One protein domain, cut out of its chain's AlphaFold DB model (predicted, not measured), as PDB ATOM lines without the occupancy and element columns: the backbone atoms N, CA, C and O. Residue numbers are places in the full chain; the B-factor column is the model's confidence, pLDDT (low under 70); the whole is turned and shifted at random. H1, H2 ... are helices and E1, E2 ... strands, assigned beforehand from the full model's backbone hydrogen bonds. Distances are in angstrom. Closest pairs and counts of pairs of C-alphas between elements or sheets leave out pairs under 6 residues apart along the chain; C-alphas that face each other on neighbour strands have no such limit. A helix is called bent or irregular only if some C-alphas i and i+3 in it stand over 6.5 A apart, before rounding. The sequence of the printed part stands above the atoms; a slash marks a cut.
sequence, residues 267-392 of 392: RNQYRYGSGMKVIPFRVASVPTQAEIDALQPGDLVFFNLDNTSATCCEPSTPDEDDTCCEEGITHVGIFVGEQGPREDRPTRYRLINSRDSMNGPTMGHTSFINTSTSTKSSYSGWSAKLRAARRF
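AT A GLANCE: This is residues 267 to 392 of the 392 residues of an uncharacterized protein of Polyangiaceae bacterium (UniProt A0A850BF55). A strongly twisted antiparallel sheet bends round into a small, incomplete barrel in which E7, E2, E3, E4 and E6 follow one another and H4 spans the gap between E6 and E7. E1 extends the sheet beyond E7, E5 pairs with the far part of bent E4, H1 covers E2 and E7, and residues 316 to 321 stick out before H3. The printed part has 126 residues, under half in named elements, in the order H1 E1 H2 E2 H3 E3 E4 E5 E6 H4 E7; the class is mixed, helices and strands. It is compact, with a radius of gyration of the C-alphas of 14.6 A, yet elongated, spanning 49 by 31 by 28 A.

HOW THE PARTS SIT: H1, residues 267 to 272, is on the branched sheet at a height of 8.6 A, only just over E2, residues 300 to 303, and E7, residues 386 to 391, with 3 C-alphas on each. E1, residues 276 to 279, is an edge strand antiparallel to E7, with N 276 and O 391 2.9 A apart. H2, residues 289 to 293, is on the sheet but over none of its strands; its closest C-alphas to E1 are those of Glu 291 and Ile 279, 5.7 A apart. E2 has E7 on one side, N 300 to O 390 2.8 A, and E3, residues 331 to 339, on the other, N 301 to O 333 2.9 A. H3, residues 322 to 328, only grazes the sheet and touches H1, closest C-alphas Glu 327 and Arg 267 at 6.4 A. E3 and E4, residues 348 to 355, form a hairpin, N 336 to O 350 2.9 A. On the other side of E4 are E5, residues 360 to 362, N 362 to O 353 3.0 A, and E6, residues 367 to 369, N 349 to O 368 2.9 A. H4, residues 382 to 385, comes closest to E6 with the C-alphas of Ser 383 and Phe 368, 4.4 A apart. H1 and H2 have every O i to N i+4 pair within hydrogen-bond range, H3 has 0 of 3 but 2 of 4 O i to N i+3 pairs, and H4 is too short for an i+4 pair.

IN THESE COORDINATES: H1 begins at C-alpha 267 (-40.375, -11.859, 12.260). E3, 21.3 A long, bends by 67 degrees at residue 336; E4, 19.0 A, bends by 62 degrees at residue 352. E7, 15.2 A, ends at C-alpha 391 (-33.754, 0.690, 10.219).

THE WHOLE: The farthest C-alphas, Asp 319 and Glu 343, are 49.0 A apart. The printed part has no cut; the links E2 to H3 and E6 to H4 are long. pLDDT is under 70 at residues 284 to 285, 307 to 327, 342 to 344 and 370 to 380.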
ATOM      1  N   ARG A 267     -39.031 -12.466  12.358       90.38
ATOM      2  CA  ARG A 267     -40.375 -11.859  12.260       90.38
ATOM      3  C   ARG A 267     -40.652 -10.826  13.357       90.38
ATOM      4  O   ARG A 267     -41.172  -9.747  13.087       90.38
ATOM      5  N   ASN A 268     -40.230 -11.109  14.589       91.19
ATOM      6  CA  ASN A 268     -40.418 -10.201  15.717       91.19
ATOM      7  C   ASN A 268     -39.446  -9.020  15.641       91.19
ATOM      8  O   ASN A 268     -39.816  -7.919  16.031       91.19
ATOM      9  N   GLN A 269     -38.238  -9.211  15.105       95.12
ATOM     10  CA  GLN A 269     -37.305  -8.118  14.820       95.12
ATOM     11  C   GLN A 269     -37.940  -7.090  13.883       95.12
ATOM     12  O   GLN A 269     -37.929  -5.894  14.180       95.12
ATOM     13  N   TYR A 270     -38.591  -7.548  12.812       95.06
ATOM     14  CA  TYR A 270     -39.348  -6.655  11.947       95.06
ATOM     15  C   TYR A 270     -40.542  -6.012  12.662       95.06
ATOM     16  O   TYR A 270     -40.694  -4.791  12.606       95.06
ATOM     17  N   ARG A 271     -41.373  -6.807  13.347       90.88
ATOM     18  CA  ARG A 271     -42.643  -6.348  13.929       90.88
ATOM     19  C   ARG A 271     -42.460  -5.413  15.123       90.88
ATOM     20  O   ARG A 271     -43.048  -4.336  15.168       90.88
ATOM     21  N   TYR A 272     -41.610  -5.800  16.069       91.06
ATOM     22  CA  TYR A 272     -41.560  -5.232  17.419       91.06
ATOM     23  C   TYR A 272     -40.251  -4.557  17.802       91.06
ATOM     24  O   TYR A 272     -40.197  -3.970  18.880       91.06
ATOM     25  N   GLY A 273     -39.211  -4.608  16.963       92.19
ATOM     26  CA  GLY A 273     -38.019  -3.804  17.224       92.19
ATOM     27  C   GLY A 273     -38.363  -2.321  17.443       92.19
ATOM     28  O   GLY A 273     -39.440  -1.848  17.094       92.19
ATOM     29  N   SER A 274     -37.461  -1.555  18.032       92.12
ATOM     30  CA  SER A 274     -37.382  -0.109  17.823       92.12
ATOM     31  C   SER A 274     -37.050   0.218  16.368       92.12
ATOM     32  O   SER A 274     -36.584  -0.642  15.629       92.12
ATOM     33  N   GLY A 275     -37.292   1.452  15.939       93.38
ATOM     34  CA  GLY A 275     -36.834   1.938  14.640       93.38
ATOM     35  C   GLY A 275     -37.931   2.065  13.598       93.38
ATOM     36  O   GLY A 275     -39.110   1.811  13.857       93.38
ATOM     37  N   MET A 276     -37.525   2.431  12.390       95.50
ATOM     38  CA  MET A 276     -38.406   2.762  11.278       95.50
ATOM     39  C   MET A 276     -38.539   1.582  10.309       95.50
ATOM     40  O   MET A 276     -37.539   1.051   9.827       95.50
ATOM     41  N   LYS A 277     -39.774   1.212   9.950       95.88
ATOM     42  CA  LYS A 277     -40.047   0.315   8.814       95.88
ATOM     43  C   LYS A 277     -39.691   1.054   7.511       95.88
ATOM     44  O   LYS A 277     -40.438   1.931   7.088       95.88
ATOM     45  N   VAL A 278     -38.544   0.732   6.909       96.38
ATOM     46  CA  VAL A 278     -38.055   1.347   5.653       96.38
ATOM     47  C   VAL A 278     -38.825   0.794   4.460       96.38
ATOM     48  O   VAL A 278     -39.273   1.547   3.604       96.38
ATOM     49  N   ILE A 279     -39.030  -0.525   4.449       94.06
ATOM     50  CA  ILE A 279     -39.901  -1.200   3.490       94.06
ATOM     51  C   ILE A 279     -41.035  -1.845   4.299       94.06
ATOM     52  O   ILE A 279     -40.775  -2.767   5.083       94.06
ATOM     53  N   PRO A 280     -42.286  -1.373   4.151       93.12
ATOM     54  CA  PRO A 280     -43.464  -2.022   4.712       93.12
ATOM     55  C   PRO A 280     -43.598  -3.469   4.234       93.12
ATOM     56  O   PRO A 280     -43.296  -3.767   3.070       93.12
ATOM     57  N   PHE A 281     -44.066  -4.338   5.130       89.25
ATOM     58  CA  PHE A 281     -44.286  -5.749   4.856       89.25
ATOM     59  C   PHE A 281     -45.277  -5.940   3.710       89.25
ATOM     60  O   PHE A 281     -46.261  -5.213   3.594       89.25
ATOM     61  N   ARG A 282     -44.997  -6.923   2.856       80.38
ATOM     62  CA  ARG A 282     -45.861  -7.324   1.746       80.38
ATOM     63  C   ARG A 282     -45.644  -8.788   1.396       80.38
ATOM     64  O   ARG A 282     -44.518  -9.270   1.457       80.38
ATOM     65  N   VAL A 283     -46.701  -9.473   0.970       72.06
ATOM     66  CA  VAL A 283     -46.661 -10.908   0.628       72.06
ATOM     67  C   VAL A 283     -46.282 -11.143  -0.838       72.06
ATOM     68  O   VAL A 283     -45.438 -11.988  -1.128       72.06
ATOM     69  N   ALA A 284     -46.887 -10.383  -1.760       64.69
ATOM     70  CA  ALA A 284     -46.842 -10.669  -3.201       64.69
ATOM     71  C   ALA A 284     -46.381  -9.492  -4.084       64.69
ATOM     72  O   ALA A 284     -46.211  -9.660  -5.294       64.69
ATOM     73  N   SER A 285     -46.179  -8.298  -3.521       68.38
ATOM     74  CA  SER A 285     -45.712  -7.131  -4.275       68.38
ATOM     75  C   SER A 285     -44.204  -6.928  -4.136       68.38
ATOM     76  O   SER A 285     -43.591  -7.249  -3.122       68.38
ATOM     77  N   VAL A 286     -43.591  -6.390  -5.187       75.69
ATOM     78  CA  VAL A 286     -42.188  -5.964  -5.165       75.69
ATOM     79  C   VAL A 286     -42.108  -4.598  -4.464       75.69
ATOM     80  O   VAL A 286     -43.037  -3.797  -4.616       75.69
ATOM     81  N   PRO A 287     -41.044  -4.303  -3.697       83.69
ATOM     82  CA  PRO A 287     -40.749  -2.944  -3.251       83.69
ATOM     83  C   PRO A 287     -40.755  -1.922  -4.393       83.69
ATOM     84  O   PRO A 287     -40.348  -2.211  -5.516       83.69
ATOM     85  N   THR A 288     -41.234  -0.718  -4.108       85.06
ATOM     86  CA  THR A 288     -41.121   0.418  -5.024       85.06
ATOM     87  C   THR A 288     -39.668   0.872  -5.119       85.06
ATOM     88  O   THR A 288     -38.864   0.613  -4.223       85.06
ATOM     89  N   GLN A 289     -39.334   1.619  -6.173       82.81
ATOM     90  CA  GLN A 289     -37.988   2.171  -6.295       82.81
ATOM     91  C   GLN A 289     -37.632   3.084  -5.118       82.81
ATOM     92  O   GLN A 289     -36.548   2.964  -4.572       82.81
ATOM     93  N   ALA A 290     -38.562   3.938  -4.685       88.81
ATOM     94  CA  ALA A 290     -38.326   4.851  -3.569       88.81
ATOM     95  C   ALA A 290     -38.040   4.110  -2.251       88.81
ATOM     96  O   ALA A 290     -37.223   4.558  -1.455       88.81
ATOM     97  N   GLU A 291     -38.691   2.968  -2.024       90.81
ATOM     98  CA  GLU A 291     -38.450   2.107  -0.860       90.81
ATOM     99  C   GLU A 291     -37.069   1.445  -0.904       90.81
ATOM    100  O   GLU A 291     -36.403   1.316   0.119       90.81
ATOM    101  N   ILE A 292     -36.630   1.052  -2.097       88.69
ATOM    102  CA  ILE A 292     -35.306   0.479  -2.331       88.69
ATOM    103  C   ILE A 292     -34.215   1.548  -2.195       88.69
ATOM    104  O   ILE A 292     -33.229   1.319  -1.500       88.69
ATOM    105  N   ASP A 293     -34.427   2.735  -2.762       89.56
ATOM    106  CA  ASP A 293     -33.529   3.894  -2.648       89.56
ATOM    107  C   ASP A 293     -33.435   4.422  -1.208       89.56
ATOM    108  O   ASP A 293     -32.464   5.085  -0.840       89.56
ATOM    109  N   ALA A 294     -34.445   4.144  -0.377       93.75
ATOM    110  CA  ALA A 294     -34.454   4.525   1.029       93.75
ATOM    111  C   ALA A 294     -33.583   3.618   1.914       93.75
ATOM    112  O   ALA A 294     -33.294   4.013   3.053       93.75
ATOM    113  N   LEU A 295     -33.175   2.438   1.426       95.75
ATOM    114  CA  LEU A 295     -32.286   1.534   2.152       95.75
ATOM    115  C   LEU A 295     -30.920   2.181   2.388       95.75
ATOM    116  O   LEU A 295     -30.355   2.850   1.524       95.75
ATOM    117  N   GLN A 296     -30.362   1.946   3.569       96.56
ATOM    118  CA  GLN A 296     -29.039   2.413   3.968       96.56
ATOM    119  C   GLN A 296     -28.216   1.254   4.521       96.56
ATOM    120  O   GLN A 296     -28.790   0.359   5.148       96.56
ATOM    121  N   PRO A 297     -26.883   1.261   4.328       97.81
ATOM    122  CA  PRO A 297     -26.010   0.297   4.982       97.81
ATOM    123  C   PRO A 297     -26.351   0.190   6.476       97.81
ATOM    124  O   PRO A 297     -26.504   1.208   7.149       97.81
ATOM    125  N   GLY A 298     -26.511  -1.035   6.981       98.00
ATOM    126  CA  GLY A 298     -26.959  -1.313   8.348       98.00
ATOM    127  C   GLY A 298     -28.472  -1.472   8.537       98.00
ATOM    128  O   GLY A 298     -28.900  -1.804   9.641       98.00
ATOM    129  N   ASP A 299     -29.297  -1.288   7.508       98.44
ATOM    130  CA  ASP A 299     -30.708  -1.675   7.582       98.44
ATOM    131  C   ASP A 299     -30.846  -3.197   7.617       98.44
ATOM    132  O   ASP A 299     -30.105  -3.921   6.950       98.44
ATOM    133  N   LEU A 300     -31.836  -3.701   8.349       98.25
ATOM    134  CA  LEU A 300     -32.204  -5.106   8.256       98.25
ATOM    135  C   LEU A 300     -33.198  -5.327   7.131       98.25
ATOM    136  O   LEU A 300     -34.191  -4.611   7.022       98.25
ATOM    137  N   VAL A 301     -32.955  -6.359   6.336       97.06
ATOM    138  CA  VAL A 301     -33.818  -6.806   5.241       97.06
ATOM    139  C   VAL A 301     -34.374  -8.189   5.563       97.06
ATOM    140  O   VAL A 301     -33.644  -9.083   5.992       97.06
ATOM    141  N   PHE A 302     -35.680  -8.355   5.375       95.06
ATOM    142  CA  PHE A 302     -36.443  -9.519   5.823       95.06
ATOM    143  C   PHE A 302     -37.024 -10.274   4.635       95.06
ATOM    144  O   PHE A 302     -37.586  -9.665   3.720       95.06
ATOM    145  N   PHE A 303     -36.928 -11.600   4.669       92.00
ATOM    146  CA  PHE A 303     -37.300 -12.464   3.553       92.00
ATOM    147  C   PHE A 303     -38.213 -13.607   3.990       92.00
ATOM    148  O   PHE A 303     -38.133 -14.078   5.124       92.00
ATOM    149  N   ASN A 304     -39.020 -14.090   3.046       89.06
ATOM    150  CA  ASN A 304     -39.638 -15.409   3.118       89.06
ATOM    151  C   ASN A 304     -38.788 -16.391   2.307       89.06
ATOM    152  O   ASN A 304     -38.850 -16.389   1.074       89.06
ATOM    153  N   LEU A 305     -37.943 -17.182   2.969       85.44
ATOM    154  CA  LEU A 305     -37.145 -18.196   2.278       85.44
ATOM    155  C   LEU A 305     -37.876 -19.520   2.096       85.44
ATOM    156  O   LEU A 305     -37.452 -20.298   1.231       85.44
ATOM    157  N   ASP A 306     -38.983 -19.719   2.799       75.62
ATOM    158  CA  ASP A 306     -39.758 -20.944   2.745       75.62
ATOM    159  C   ASP A 306     -40.454 -21.015   1.380       75.62
ATOM    160  O   ASP A 306     -40.974 -20.038   0.838       75.62
ATOM    161  N   ASN A 307     -40.347 -22.178   0.743       55.66
ATOM    162  CA  ASN A 307     -40.957 -22.460  -0.556       55.66
ATOM    163  C   ASN A 307     -42.417 -22.905  -0.426       55.66
ATOM    164  O   ASN A 307     -43.112 -23.029  -1.436       55.66
ATOM    165  N   THR A 308     -42.880 -23.152   0.796       50.16
ATOM    166  CA  THR A 308     -44.300 -23.225   1.072       50.16
ATOM    167  C   THR A 308     -44.824 -21.823   0.822       50.16
ATOM    168  O   THR A 308     -44.285 -20.839   1.331       50.16
ATOM    169  N   SER A 309     -45.854 -21.686  -0.015       46.00
ATOM    170  CA  SER A 309     -46.679 -20.495   0.092       46.00
ATOM    171  C   SER A 309     -47.194 -20.535   1.521       46.00
ATOM    172  O   SER A 309     -48.142 -21.265   1.809       46.00
ATOM    173  N   ALA A 310     -46.515 -19.858   2.448       45.31
ATOM    174  CA  ALA A 310     -47.153 -19.436   3.663       45.31
ATOM    175  C   ALA A 310     -48.355 -18.672   3.131       45.31
ATOM    176  O   ALA A 310     -48.223 -17.576   2.583       45.31
ATOM    177  N   THR A 311     -49.500 -19.345   3.138       46.44
ATOM    178  CA  THR A 311     -50.791 -18.715   3.227       46.44
ATOM    179  C   THR A 311     -50.649 -17.856   4.467       46.44
ATOM    180  O   THR A 311     -50.950 -18.297   5.572       46.44
ATOM    181  N   CYS A 312     -50.103 -16.650   4.287       49.25
ATOM    182  CA  CYS A 312     -50.563 -15.491   5.015       49.25
ATOM    183  C   CYS A 312     -52.060 -15.708   5.064       49.25
ATOM    184  O   CYS A 312     -52.643 -15.916   3.996       49.25
ATOM    185  N   CYS A 313     -52.611 -15.901   6.260       48.88
ATOM    186  CA  CYS A 313     -54.034 -16.124   6.413       48.88
ATOM    187  C   CYS A 313     -54.696 -15.046   5.558       48.88
ATOM    188  O   CYS A 313     -54.538 -13.873   5.882       48.88
ATOM    189  N   GLU A 314     -55.260 -15.417   4.400       44.12
ATOM    190  CA  GLU A 314     -55.951 -14.456   3.549       44.12
ATOM    191  C   GLU A 314     -56.985 -13.852   4.487       44.12
ATOM    192  O   GLU A 314     -57.772 -14.633   5.040       44.12
ATOM    193  N   PRO A 315     -56.906 -12.544   4.794       46.59
ATOM    194  CA  PRO A 315     -57.775 -11.965   5.792       46.59
ATOM    195  C   PRO A 315     -59.189 -12.255   5.316       46.59
ATOM    196  O   PRO A 315     -59.608 -11.835   4.234       46.59
ATOM    197  N   SER A 316     -59.903 -13.081   6.079       49.47
ATOM    198  CA  SER A 316     -61.212 -13.574   5.656       49.47
ATOM    199  C   SER A 316     -62.224 -12.426   5.587       49.47
ATOM    200  O   SER A 316     -63.277 -12.547   4.956       49.47
ATOM    201  N   THR A 317     -61.862 -11.280   6.181       43.22
ATOM    202  CA  THR A 317     -62.553 -10.001   6.103       43.22
ATOM    203  C   THR A 317     -61.552  -8.825   6.085       43.22
ATOM    204  O   THR A 317     -60.476  -8.943   6.664       43.22
ATOM    205  N   PRO A 318     -61.892  -7.668   5.478       50.56
ATOM    206  CA  PRO A 318     -61.033  -6.472   5.426       50.56
ATOM    207  C   PRO A 318     -60.661  -5.845   6.782       50.56
ATOM    208  O   PRO A 318     -59.840  -4.932   6.809       50.56
ATOM    209  N   ASP A 319     -61.274  -6.306   7.876       49.28
ATOM    210  CA  ASP A 319     -61.125  -5.757   9.230       49.28
ATOM    211  C   ASP A 319     -60.306  -6.674  10.166       49.28
ATOM    212  O   ASP A 319     -60.111  -6.344  11.337       49.28
ATOM    213  N   GLU A 320     -59.814  -7.822   9.678       47.56
ATOM    214  CA  GLU A 320     -58.886  -8.669  10.433       47.56
ATOM    215  C   GLU A 320     -57.449  -8.165  10.262       47.56
ATOM    216  O   GLU A 320     -56.908  -8.084   9.162       47.56
ATOM    217  N   ASP A 321     -56.862  -7.801  11.401       47.34
ATOM    218  CA  ASP A 321     -55.508  -7.291  11.594       47.34
ATOM    219  C   ASP A 321     -54.495  -8.065  10.723       47.34
ATOM    220  O   ASP A 321     -54.290  -9.264  10.932       47.34
ATOM    221  N   ASP A 322     -53.816  -7.375   9.792       49.75
ATOM    222  CA  ASP A 322     -52.831  -7.864   8.787       49.75
ATOM    223  C   ASP A 322     -51.582  -8.560   9.413       49.75
ATOM    224  O   ASP A 322     -50.546  -8.819   8.799       49.75
ATOM    225  N   THR A 323     -51.673  -8.851  10.708       50.44
ATOM    226  CA  THR A 323     -50.687  -9.407  11.627       50.44
ATOM    227  C   THR A 323     -50.395 -10.890  11.427       50.44
ATOM    228  O   THR A 323     -49.298 -11.324  11.785       50.44
ATOM    229  N   CYS A 324     -51.323 -11.655  10.843       52.44
ATOM    230  CA  CYS A 324     -51.089 -13.045  10.437       52.44
ATOM    231  C   CYS A 324     -50.168 -13.136   9.210       52.44
ATOM    232  O   CYS A 324     -49.531 -14.160   8.977       52.44
ATOM    233  N   CYS A 325     -50.052 -12.062   8.426       55.22
ATOM    234  CA  CYS A 325     -49.275 -12.069   7.193       55.22
ATOM    235  C   CYS A 325     -47.765 -11.948   7.463       55.22
ATOM    236  O   CYS A 325     -46.972 -12.594   6.774       55.22
ATOM    237  N   GLU A 326     -47.357 -11.204   8.502       63.56
ATOM    238  CA  GLU A 326     -45.944 -11.041   8.901       63.56
ATOM    239  C   GLU A 326     -45.283 -12.363   9.368       63.56
ATOM    240  O   GLU A 326     -44.055 -12.435   9.468       63.56
ATOM    241  N   GLU A 327     -46.060 -13.441   9.572       67.81
ATOM    242  CA  GLU A 327     -45.540 -14.807   9.765       67.81
ATOM    243  C   GLU A 327     -44.718 -15.311   8.573       67.81
ATOM    244  O   GLU A 327     -43.856 -16.171   8.739       67.81
ATOM    245  N   GLY A 328     -44.908 -14.726   7.388       77.94
ATOM    246  CA  GLY A 328     -44.109 -15.033   6.207       77.94
ATOM    247  C   GLY A 328     -42.640 -14.601   6.300       77.94
ATOM    248  O   GLY A 328     -41.891 -14.861   5.365       77.94
ATOM    249  N   ILE A 329     -42.191 -13.921   7.361       89.12
ATOM    250  CA  ILE A 329     -40.765 -13.618   7.556       89.12
ATOM    251  C   ILE A 329     -40.068 -14.823   8.192       89.12
ATOM    252  O   ILE A 329     -40.248 -15.105   9.378       89.12
ATOM    253  N   THR A 330     -39.201 -15.478   7.420       90.38
ATOM    254  CA  THR A 330     -38.433 -16.653   7.866       90.38
ATOM    255  C   THR A 330     -36.931 -16.397   7.917       90.38
ATOM    256  O   THR A 330     -36.198 -17.132   8.571       90.38
ATOM    257  N   HIS A 331     -36.460 -15.285   7.338       93.88
ATOM    258  CA  HIS A 331     -35.039 -14.935   7.311       93.88
ATOM    259  C   HIS A 331     -34.785 -13.434   7.435       93.88
ATOM    260  O   HIS A 331     -35.619 -12.614   7.049       93.88
ATOM    261  N   VAL A 332     -33.602 -13.075   7.935       96.88
ATOM    262  CA  VAL A 332     -33.135 -11.689   8.062       96.88
ATOM    263  C   VAL A 332     -31.659 -11.577   7.679       96.88
ATOM    264  O   VAL A 332     -30.880 -12.505   7.887       96.88
ATOM    265  N   GLY A 333     -31.277 -10.434   7.119       97.50
ATOM    266  CA  GLY A 333     -29.887 -10.068   6.867       97.50
ATOM    267  C   GLY A 333     -29.638  -8.580   7.067       97.50
ATOM    268  O   GLY A 333     -30.582  -7.798   7.144       97.50
ATOM    269  N   ILE A 334     -28.366  -8.198   7.132       98.38
ATOM    270  CA  ILE A 334     -27.922  -6.809   7.272       98.38
ATOM    271  C   ILE A 334     -27.543  -6.295   5.886       98.38
ATOM    272  O   ILE A 334     -26.666  -6.863   5.235       98.38
ATOM    273  N   PHE A 335     -28.191  -5.235   5.416       98.00
ATOM    274  CA  PHE A 335     -27.865  -4.600   4.146       98.00
ATOM    275  C   PHE A 335     -26.481  -3.942   4.229       98.00
ATOM    276  O   PHE A 335     -26.228  -3.118   5.104       98.00
ATOM    277  N   VAL A 336     -25.570  -4.325   3.333       97.25
ATOM    278  CA  VAL A 336     -24.188  -3.813   3.301       97.25
ATOM    279  C   VAL A 336     -24.091  -2.637   2.340       97.25
ATOM    280  O   VAL A 336     -23.452  -1.639   2.644       97.25
ATOM    281  N   GLY A 337     -24.747  -2.728   1.186       95.06
ATOM    282  CA  GLY A 337     -24.742  -1.658   0.201       95.06
ATOM    283  C   GLY A 337     -24.859  -2.164  -1.225       95.06
ATOM    284  O   GLY A 337     -25.219  -3.315  -1.495       95.06
ATOM    285  N   GLU A 338     -24.558  -1.268  -2.152       92.31
ATOM    286  CA  GLU A 338     -24.603  -1.537  -3.578       92.31
ATOM    287  C   GLU A 338     -23.279  -2.138  -4.066       92.31
ATOM    288  O   GLU A 338     -22.209  -1.553  -3.908       92.31
ATOM    289  N   GLN A 339     -23.354  -3.306  -4.697       88.44
ATOM    290  CA  GLN A 339     -22.321  -3.770  -5.608       88.44
ATOM    291  C   GLN A 339     -22.620  -3.173  -6.982       88.44
ATOM    292  O   GLN A 339     -23.651  -3.486  -7.590       88.44
ATOM    293  N   GLY A 340     -21.689  -2.343  -7.460       77.75
ATOM    294  CA  GLY A 340     -21.767  -1.730  -8.781       77.75
ATOM    295  C   GLY A 340     -21.926  -2.760  -9.908       77.75
ATOM    296  O   GLY A 340     -21.651  -3.952  -9.717       77.75
ATOM    297  N   PRO A 341     -22.377  -2.313 -11.089       71.25
ATOM    298  CA  PRO A 341     -22.641  -3.201 -12.208       71.25
ATOM    299  C   PRO A 341     -21.371  -3.941 -12.632       71.25
ATOM    300  O   PRO A 341     -20.256  -3.420 -12.556       71.25
ATOM    301  N   ARG A 342     -21.560  -5.168 -13.113       69.88
ATOM    302  CA  ARG A 342     -20.541  -5.900 -13.869       69.88
ATOM    303  C   ARG A 342     -20.919  -5.890 -15.334       69.88
ATOM    304  O   ARG A 342     -22.086  -5.708 -15.665       69.88
ATOM    305  N   GLU A 343     -19.939  -6.122 -16.198       68.12
ATOM    306  CA  GLU A 343     -20.139  -6.175 -17.650       68.12
ATOM    307  C   GLU A 343     -21.290  -7.121 -18.057       68.12
ATOM    308  O   GLU A 343     -21.992  -6.855 -19.028       68.12
ATOM    309  N   ASP A 344     -21.553  -8.168 -17.264       68.19
ATOM    310  CA  ASP A 344     -22.572  -9.194 -17.501       68.19
ATOM    311  C   ASP A 344     -23.800  -9.133 -16.565       68.19
ATOM    312  O   ASP A 344     -24.727  -9.934 -16.721       68.19
ATOM    313  N   ARG A 345     -23.830  -8.249 -15.554       70.31
ATOM    314  CA  ARG A 345     -24.863  -8.275 -14.497       70.31
ATOM    315  C   ARG A 345     -25.263  -6.865 -14.044       70.31
ATOM    316  O   ARG A 345     -24.388  -6.030 -13.812       70.31
ATOM    317  N   PRO A 346     -26.571  -6.610 -13.824       72.50
ATOM    318  CA  PRO A 346     -27.025  -5.339 -13.270       72.50
ATOM    319  C   PRO A 346     -26.476  -5.136 -11.855       72.50
ATOM    320  O   PRO A 346     -26.031  -6.087 -11.203       72.50
ATOM    321  N   THR A 347     -26.570  -3.897 -11.371       81.56
ATOM    322  CA  THR A 347     -26.348  -3.546  -9.967       81.56
ATOM    323  C   THR A 347     -27.043  -4.532  -9.025       81.56
ATOM    324  O   THR A 347     -28.224  -4.865  -9.191       81.56
ATOM    325  N   ARG A 348     -26.327  -4.950  -7.980       85.00
ATOM    326  CA  ARG A 348     -26.838  -5.859  -6.949       85.00
ATOM    327  C   ARG A 348     -26.737  -5.226  -5.574       85.00
ATOM    328  O   ARG A 348     -25.684  -4.736  -5.193       85.00
ATOM    329  N   TYR A 349     -27.801  -5.321  -4.792       91.12
ATOM    330  CA  TYR A 349     -27.763  -4.984  -3.378       91.12
ATOM    331  C   TYR A 349     -27.285  -6.181  -2.578       91.12
ATOM    332  O   TYR A 349     -27.883  -7.255  -2.647       91.12
ATOM    333  N   ARG A 350     -26.183  -6.004  -1.852       93.44
ATOM    334  CA  ARG A 350     -25.539  -7.050  -1.060       93.44
ATOM    335  C   ARG A 350     -25.951  -6.942   0.398       93.44
ATOM    336  O   ARG A 350     -26.103  -5.848   0.943       93.44
ATOM    337  N   LEU A 351     -26.113  -8.097   1.023       95.31
ATOM    338  CA  LEU A 351     -26.389  -8.229   2.444       95.31
ATOM    339  C   LEU A 351     -25.421  -9.240   3.053       95.31
ATOM    340  O   LEU A 351     -24.957 -10.130   2.356       95.31
ATOM    341  N   ILE A 352     -25.160  -9.132   4.351       96.81
ATOM    342  CA  ILE A 352     -24.486 -10.166   5.138       96.81
ATOM    343  C   ILE A 352     -25.513 -10.835   6.049       96.81
ATOM    344  O   ILE A 352     -26.331 -10.166   6.684       96.81
ATOM    345  N   ASN A 353     -25.539 -12.164   6.066       96.81
ATOM    346  CA  ASN A 353     -26.518 -12.937   6.835       96.81
ATOM    347  C   ASN A 353     -26.010 -14.347   7.121       96.81
ATOM    348  O   ASN A 353     -25.300 -14.904   6.287       96.81
ATOM    349  N   SER A 354     -26.421 -14.916   8.260       95.88
ATOM    350  CA  SER A 354     -26.167 -16.323   8.587       95.88
ATOM    351  C   SER A 354     -27.218 -17.232   7.965       95.88
ATOM    352  O   SER A 354     -28.412 -16.979   8.138       95.88
ATOM    353  N   ARG A 355     -26.802 -18.277   7.245       91.19
ATOM    354  CA  ARG A 355     -27.712 -19.194   6.540       91.19
ATOM    355  C   ARG A 355     -27.207 -20.632   6.526       91.19
ATOM    356  O   ARG A 355     -26.018 -20.867   6.344       91.19
ATOM    357  N   ASP A 356     -28.153 -21.566   6.590       86.75
ATOM    358  CA  ASP A 356     -27.910 -23.014   6.576       86.75
ATOM    359  C   ASP A 356     -27.087 -23.453   5.361       86.75
ATOM    360  O   ASP A 356     -26.002 -24.006   5.476       86.75
ATOM    361  N   SER A 357     -27.526 -23.068   4.161       88.06
ATOM    362  CA  SER A 357     -26.886 -23.515   2.918       88.06
ATOM    363  C   SER A 357     -25.451 -23.007   2.697       88.06
ATOM    364  O   SER A 357     -24.852 -23.381   1.696       88.06
ATOM    365  N   MET A 358     -24.962 -22.074   3.521       89.81
ATOM    366  CA  MET A 358     -23.572 -21.594   3.494       89.81
ATOM    367  C   MET A 358     -22.847 -21.877   4.814       89.81
ATOM    368  O   MET A 358     -21.721 -21.431   4.972       89.81
ATOM    369  N   ASN A 359     -23.496 -22.580   5.746       91.88
ATOM    370  CA  ASN A 359     -23.006 -22.845   7.092       91.88
ATOM    371  C   ASN A 359     -22.467 -21.594   7.812       91.88
ATOM    372  O   ASN A 359     -21.372 -21.622   8.355       91.88
ATOM    373  N   GLY A 360     -23.219 -20.490   7.803       93.88
ATOM    374  CA  GLY A 360     -22.849 -19.319   8.604       93.88
ATOM    375  C   GLY A 360     -23.045 -17.964   7.933       93.88
ATOM    376  O   GLY A 360     -23.681 -17.874   6.871       93.88
ATOM    377  N   PRO A 361     -22.552 -16.878   8.570       96.50
ATOM    378  CA  PRO A 361     -22.567 -15.531   8.024       96.50
ATOM    379  C   PRO A 361     -21.724 -15.390   6.755       96.50
ATOM    380  O   PRO A 361     -20.526 -15.651   6.731       96.50
ATOM    381  N   THR A 362     -22.334 -14.884   5.686       94.12
ATOM    382  CA  THR A 362     -21.608 -14.538   4.458       94.12
ATOM    383  C   THR A 362     -22.302 -13.413   3.693       94.12
ATOM    384  O   THR A 362     -23.516 -13.215   3.811       94.12
ATOM    385  N   MET A 363     -21.517 -12.664   2.914       92.75
ATOM    386  CA  MET A 363     -22.005 -11.718   1.898       92.75
ATOM    387  C   MET A 363     -22.031 -12.349   0.485       92.75
ATOM    388  O   MET A 363     -22.599 -11.793  -0.465       92.75
ATOM    389  N   GLY A 364     -21.449 -13.542   0.328       84.19
ATOM    390  CA  GLY A 364     -21.567 -14.349  -0.882       84.19
ATOM    391  C   GLY A 364     -23.012 -14.817  -1.084       84.19
ATOM    392  O   GLY A 364     -23.794 -14.902  -0.132       84.19
ATOM    393  N   HIS A 365     -23.416 -15.094  -2.328       78.56
ATOM    394  CA  HIS A 365     -24.723 -15.671  -2.709       78.56
ATOM    395  C   HIS A 365     -25.975 -14.907  -2.323       78.56
ATOM    396  O   HIS A 365     -27.093 -15.412  -2.485       78.56
ATOM    397  N   THR A 366     -25.811 -13.730  -1.745       77.12
ATOM    398  CA  THR A 366     -26.871 -13.034  -1.039       77.12
ATOM    399  C   THR A 366     -26.944 -11.640  -1.622       77.12
ATOM    400  O   THR A 366     -26.261 -10.691  -1.237       77.12
ATOM    401  N   SER A 367     -27.753 -11.554  -2.670       76.38
ATOM    402  CA  SER A 367     -28.051 -10.295  -3.320       76.38
ATOM    403  C   SER A 367     -29.498 -10.247  -3.749       76.38
ATOM    404  O   SER A 367     -29.990 -11.223  -4.318       76.38
ATOM    405  N   PHE A 368     -30.132  -9.097  -3.582       75.62
ATOM    406  CA  PHE A 368     -31.366  -8.777  -4.285       75.62
ATOM    407  C   PHE A 368     -31.103  -7.677  -5.315       75.62
ATOM    408  O   PHE A 368     -30.088  -6.982  -5.293       75.62
ATOM    409  N   ILE A 369     -31.987  -7.605  -6.296       72.31
ATOM    410  CA  ILE A 369     -31.821  -6.775  -7.481       72.31
ATOM    411  C   ILE A 369     -32.234  -5.339  -7.167       72.31
ATOM    412  O   ILE A 369     -33.247  -5.114  -6.503       72.31
ATOM    413  N   ASN A 370     -31.474  -4.378  -7.700       66.00
ATOM    414  CA  ASN A 370     -31.926  -2.996  -7.755       66.00
ATOM    415  C   ASN A 370     -33.023  -2.844  -8.813       66.00
ATOM    416  O   ASN A 370     -32.826  -3.110 -10.001       66.00
ATOM    417  N   THR A 371     -34.190  -2.403  -8.361       61.78
ATOM    418  CA  THR A 371     -35.419  -2.355  -9.144       61.78
ATOM    419  C   THR A 371     -35.395  -1.307 -10.267       61.78
ATOM    420  O   THR A 371     -36.186  -1.417 -11.201       61.78
ATOM    421  N   SER A 372     -34.450  -0.355 -10.244       56.50
ATOM    422  CA  SER A 372     -34.345   0.756 -11.214       56.50
ATOM    423  C   SER A 372     -33.638   0.351 -12.498       56.50
ATOM    424  O   SER A 372     -33.829   0.966 -13.542       56.50
ATOM    425  N   THR A 373     -32.823  -0.697 -12.422       54.69
ATOM    426  CA  THR A 373     -31.996  -1.190 -13.530       54.69
ATOM    427  C   THR A 373     -32.534  -2.495 -14.113       54.69
ATOM    428  O   THR A 373     -31.891  -3.094 -14.973       54.69
ATOM    429  N   SER A 374     -33.705  -2.958 -13.654       55.91
ATOM    430  CA  SER A 374     -34.173  -4.327 -13.887       55.91
ATOM    431  C   SER A 374     -35.664  -4.416 -14.220       55.91
ATOM    432  O   SER A 374     -36.506  -3.766 -13.608       55.91
ATOM    433  N   THR A 375     -36.023  -5.270 -15.183       54.69
ATOM    434  CA  THR A 375     -37.423  -5.512 -15.573       54.69
ATOM    435  C   THR A 375     -38.122  -6.448 -14.581       54.69
ATOM    436  O   THR A 375     -37.496  -7.343 -14.015       54.69
ATOM    437  N   LYS A 376     -39.442  -6.307 -14.374       51.59
ATOM    438  CA  LYS A 376     -40.227  -7.142 -13.431       51.59
ATOM    439  C   LYS A 376     -40.103  -8.660 -13.674       51.59
ATOM    440  O   LYS A 376     -40.232  -9.444 -12.742       51.59
ATOM    441  N   SER A 377     -39.786  -9.080 -14.898       50.53
ATOM    442  CA  SER A 377     -39.523 -10.479 -15.260       50.53
ATOM    443  C   SER A 377     -38.177 -11.030 -14.761       50.53
ATOM    444  O   SER A 377     -37.955 -12.231 -14.855       50.53
ATOM    445  N   SER A 378     -37.278 -10.188 -14.239       54.12
ATOM    446  CA  SER A 378     -35.949 -10.588 -13.734       54.12
ATOM    447  C   SER A 378     -35.910 -10.905 -12.230       54.12
ATOM    448  O   SER A 378     -34.894 -11.379 -11.716       54.12
ATOM    449  N   TYR A 379     -37.018 -10.689 -11.510       63.38
ATOM    450  CA  TYR A 379     -37.106 -10.917 -10.068       63.38
ATOM    451  C   TYR A 379     -37.186 -12.413  -9.782       63.38
ATOM    452  O   TYR A 379     -38.235 -13.040  -9.889       63.38
ATOM    453  N   SER A 380     -36.051 -12.983  -9.401       66.56
ATOM    454  CA  SER A 380     -35.919 -14.375  -8.984       66.56
ATOM    455  C   SER A 380     -35.099 -14.459  -7.695       66.56
ATOM    456  O   SER A 380     -34.499 -13.472  -7.255       66.56
ATOM    457  N   GLY A 381     -35.113 -15.628  -7.050       80.88
ATOM    458  CA  GLY A 381     -34.355 -15.868  -5.822       80.88
ATOM    459  C   GLY A 381     -34.704 -14.879  -4.706       80.88
ATOM    460  O   GLY A 381     -35.874 -14.690  -4.377       80.88
ATOM    461  N   TRP A 382     -33.684 -14.241  -4.128       83.69
ATOM    462  CA  TRP A 382     -33.817 -13.310  -3.002       83.69
ATOM    463  C   TRP A 382     -34.698 -12.096  -3.303       83.69
ATOM    464  O   TRP A 382     -35.472 -11.682  -2.446       83.69
ATOM    465  N   SER A 383     -34.652 -11.559  -4.526       82.69
ATOM    466  CA  SER A 383     -35.454 -10.389  -4.910       82.69
ATOM    467  C   SER A 383     -36.955 -10.668  -4.850       82.69
ATOM    468  O   SER A 383     -37.724  -9.812  -4.427       82.69
ATOM    469  N   ALA A 384     -37.377 -11.877  -5.235       80.19
ATOM    470  CA  ALA A 384     -38.778 -12.304  -5.153       80.19
ATOM    471  C   ALA A 384     -39.212 -12.647  -3.715       80.19
ATOM    472  O   ALA A 384     -40.404 -12.726  -3.403       80.19
ATOM    473  N   LYS A 385     -38.237 -12.868  -2.831       86.56
ATOM    474  CA  LYS A 385     -38.434 -13.289  -1.444       86.56
ATOM    475  C   LYS A 385     -38.339 -12.139  -0.445       86.56
ATOM    476  O   LYS A 385     -38.684 -12.354   0.711       86.56
ATOM    477  N   LEU A 386     -37.908 -10.946  -0.861       89.38
ATOM    478  CA  LEU A 386     -37.888  -9.750  -0.017       89.38
ATOM    479  C   LEU A 386     -39.322  -9.411   0.412       89.38
ATOM    480  O   LEU A 386     -40.240  -9.389  -0.409       89.38
ATOM    481  N   ARG A 387     -39.518  -9.204   1.713       90.06
ATOM    482  CA  ARG A 387     -40.824  -8.909   2.317       90.06
ATOM    483  C   ARG A 387     -40.850  -7.545   2.969       90.06
ATOM    484  O   ARG A 387     -41.862  -6.862   2.874       90.06
ATOM    485  N   ALA A 388     -39.764  -7.158   3.631       94.19
ATOM    486  CA  ALA A 388     -39.722  -5.925   4.399       94.19
ATOM    487  C   ALA A 388     -38.288  -5.476   4.695       94.19
ATOM    488  O   ALA A 388     -37.333  -6.222   4.475       94.19
ATOM    489  N   ALA A 389     -38.147  -4.277   5.254       96.94
ATOM    490  CA  ALA A 389     -36.888  -3.777   5.785       96.94
ATOM    491  C   ALA A 389     -37.124  -2.834   6.962       96.94
ATOM    492  O   ALA A 389     -38.150  -2.145   7.028       96.94
ATOM    493  N   ARG A 390     -36.165  -2.785   7.882       97.38
ATOM    494  CA  ARG A 390     -36.227  -1.960   9.083       97.38
ATOM    495  C   ARG A 390     -34.875  -1.335   9.384       97.38
ATOM    496  O   ARG A 390     -33.868  -2.034   9.422       97.38
ATOM    497  N   ARG A 391     -34.887  -0.032   9.651       97.81
ATOM    498  CA  ARG A 391     -33.754   0.690  10.219       97.81
ATOM    499  C   ARG A 391     -33.912   0.710  11.718       97.81
ATOM    500  O   ARG A 391     -34.969   1.108  12.211       97.81
ATOM    501  N   PHE A 392     -32.890   0.234  12.403       92.94
ATOM    502  CA  PHE A 392     -32.954  -0.093  13.813       92.94
ATOM    503  C   PHE A 392     -32.408   0.942  14.723       92.94
ATOM    504  O   PHE A 392     -31.459   1.621  14.301       92.94
TER     505      PHE A 392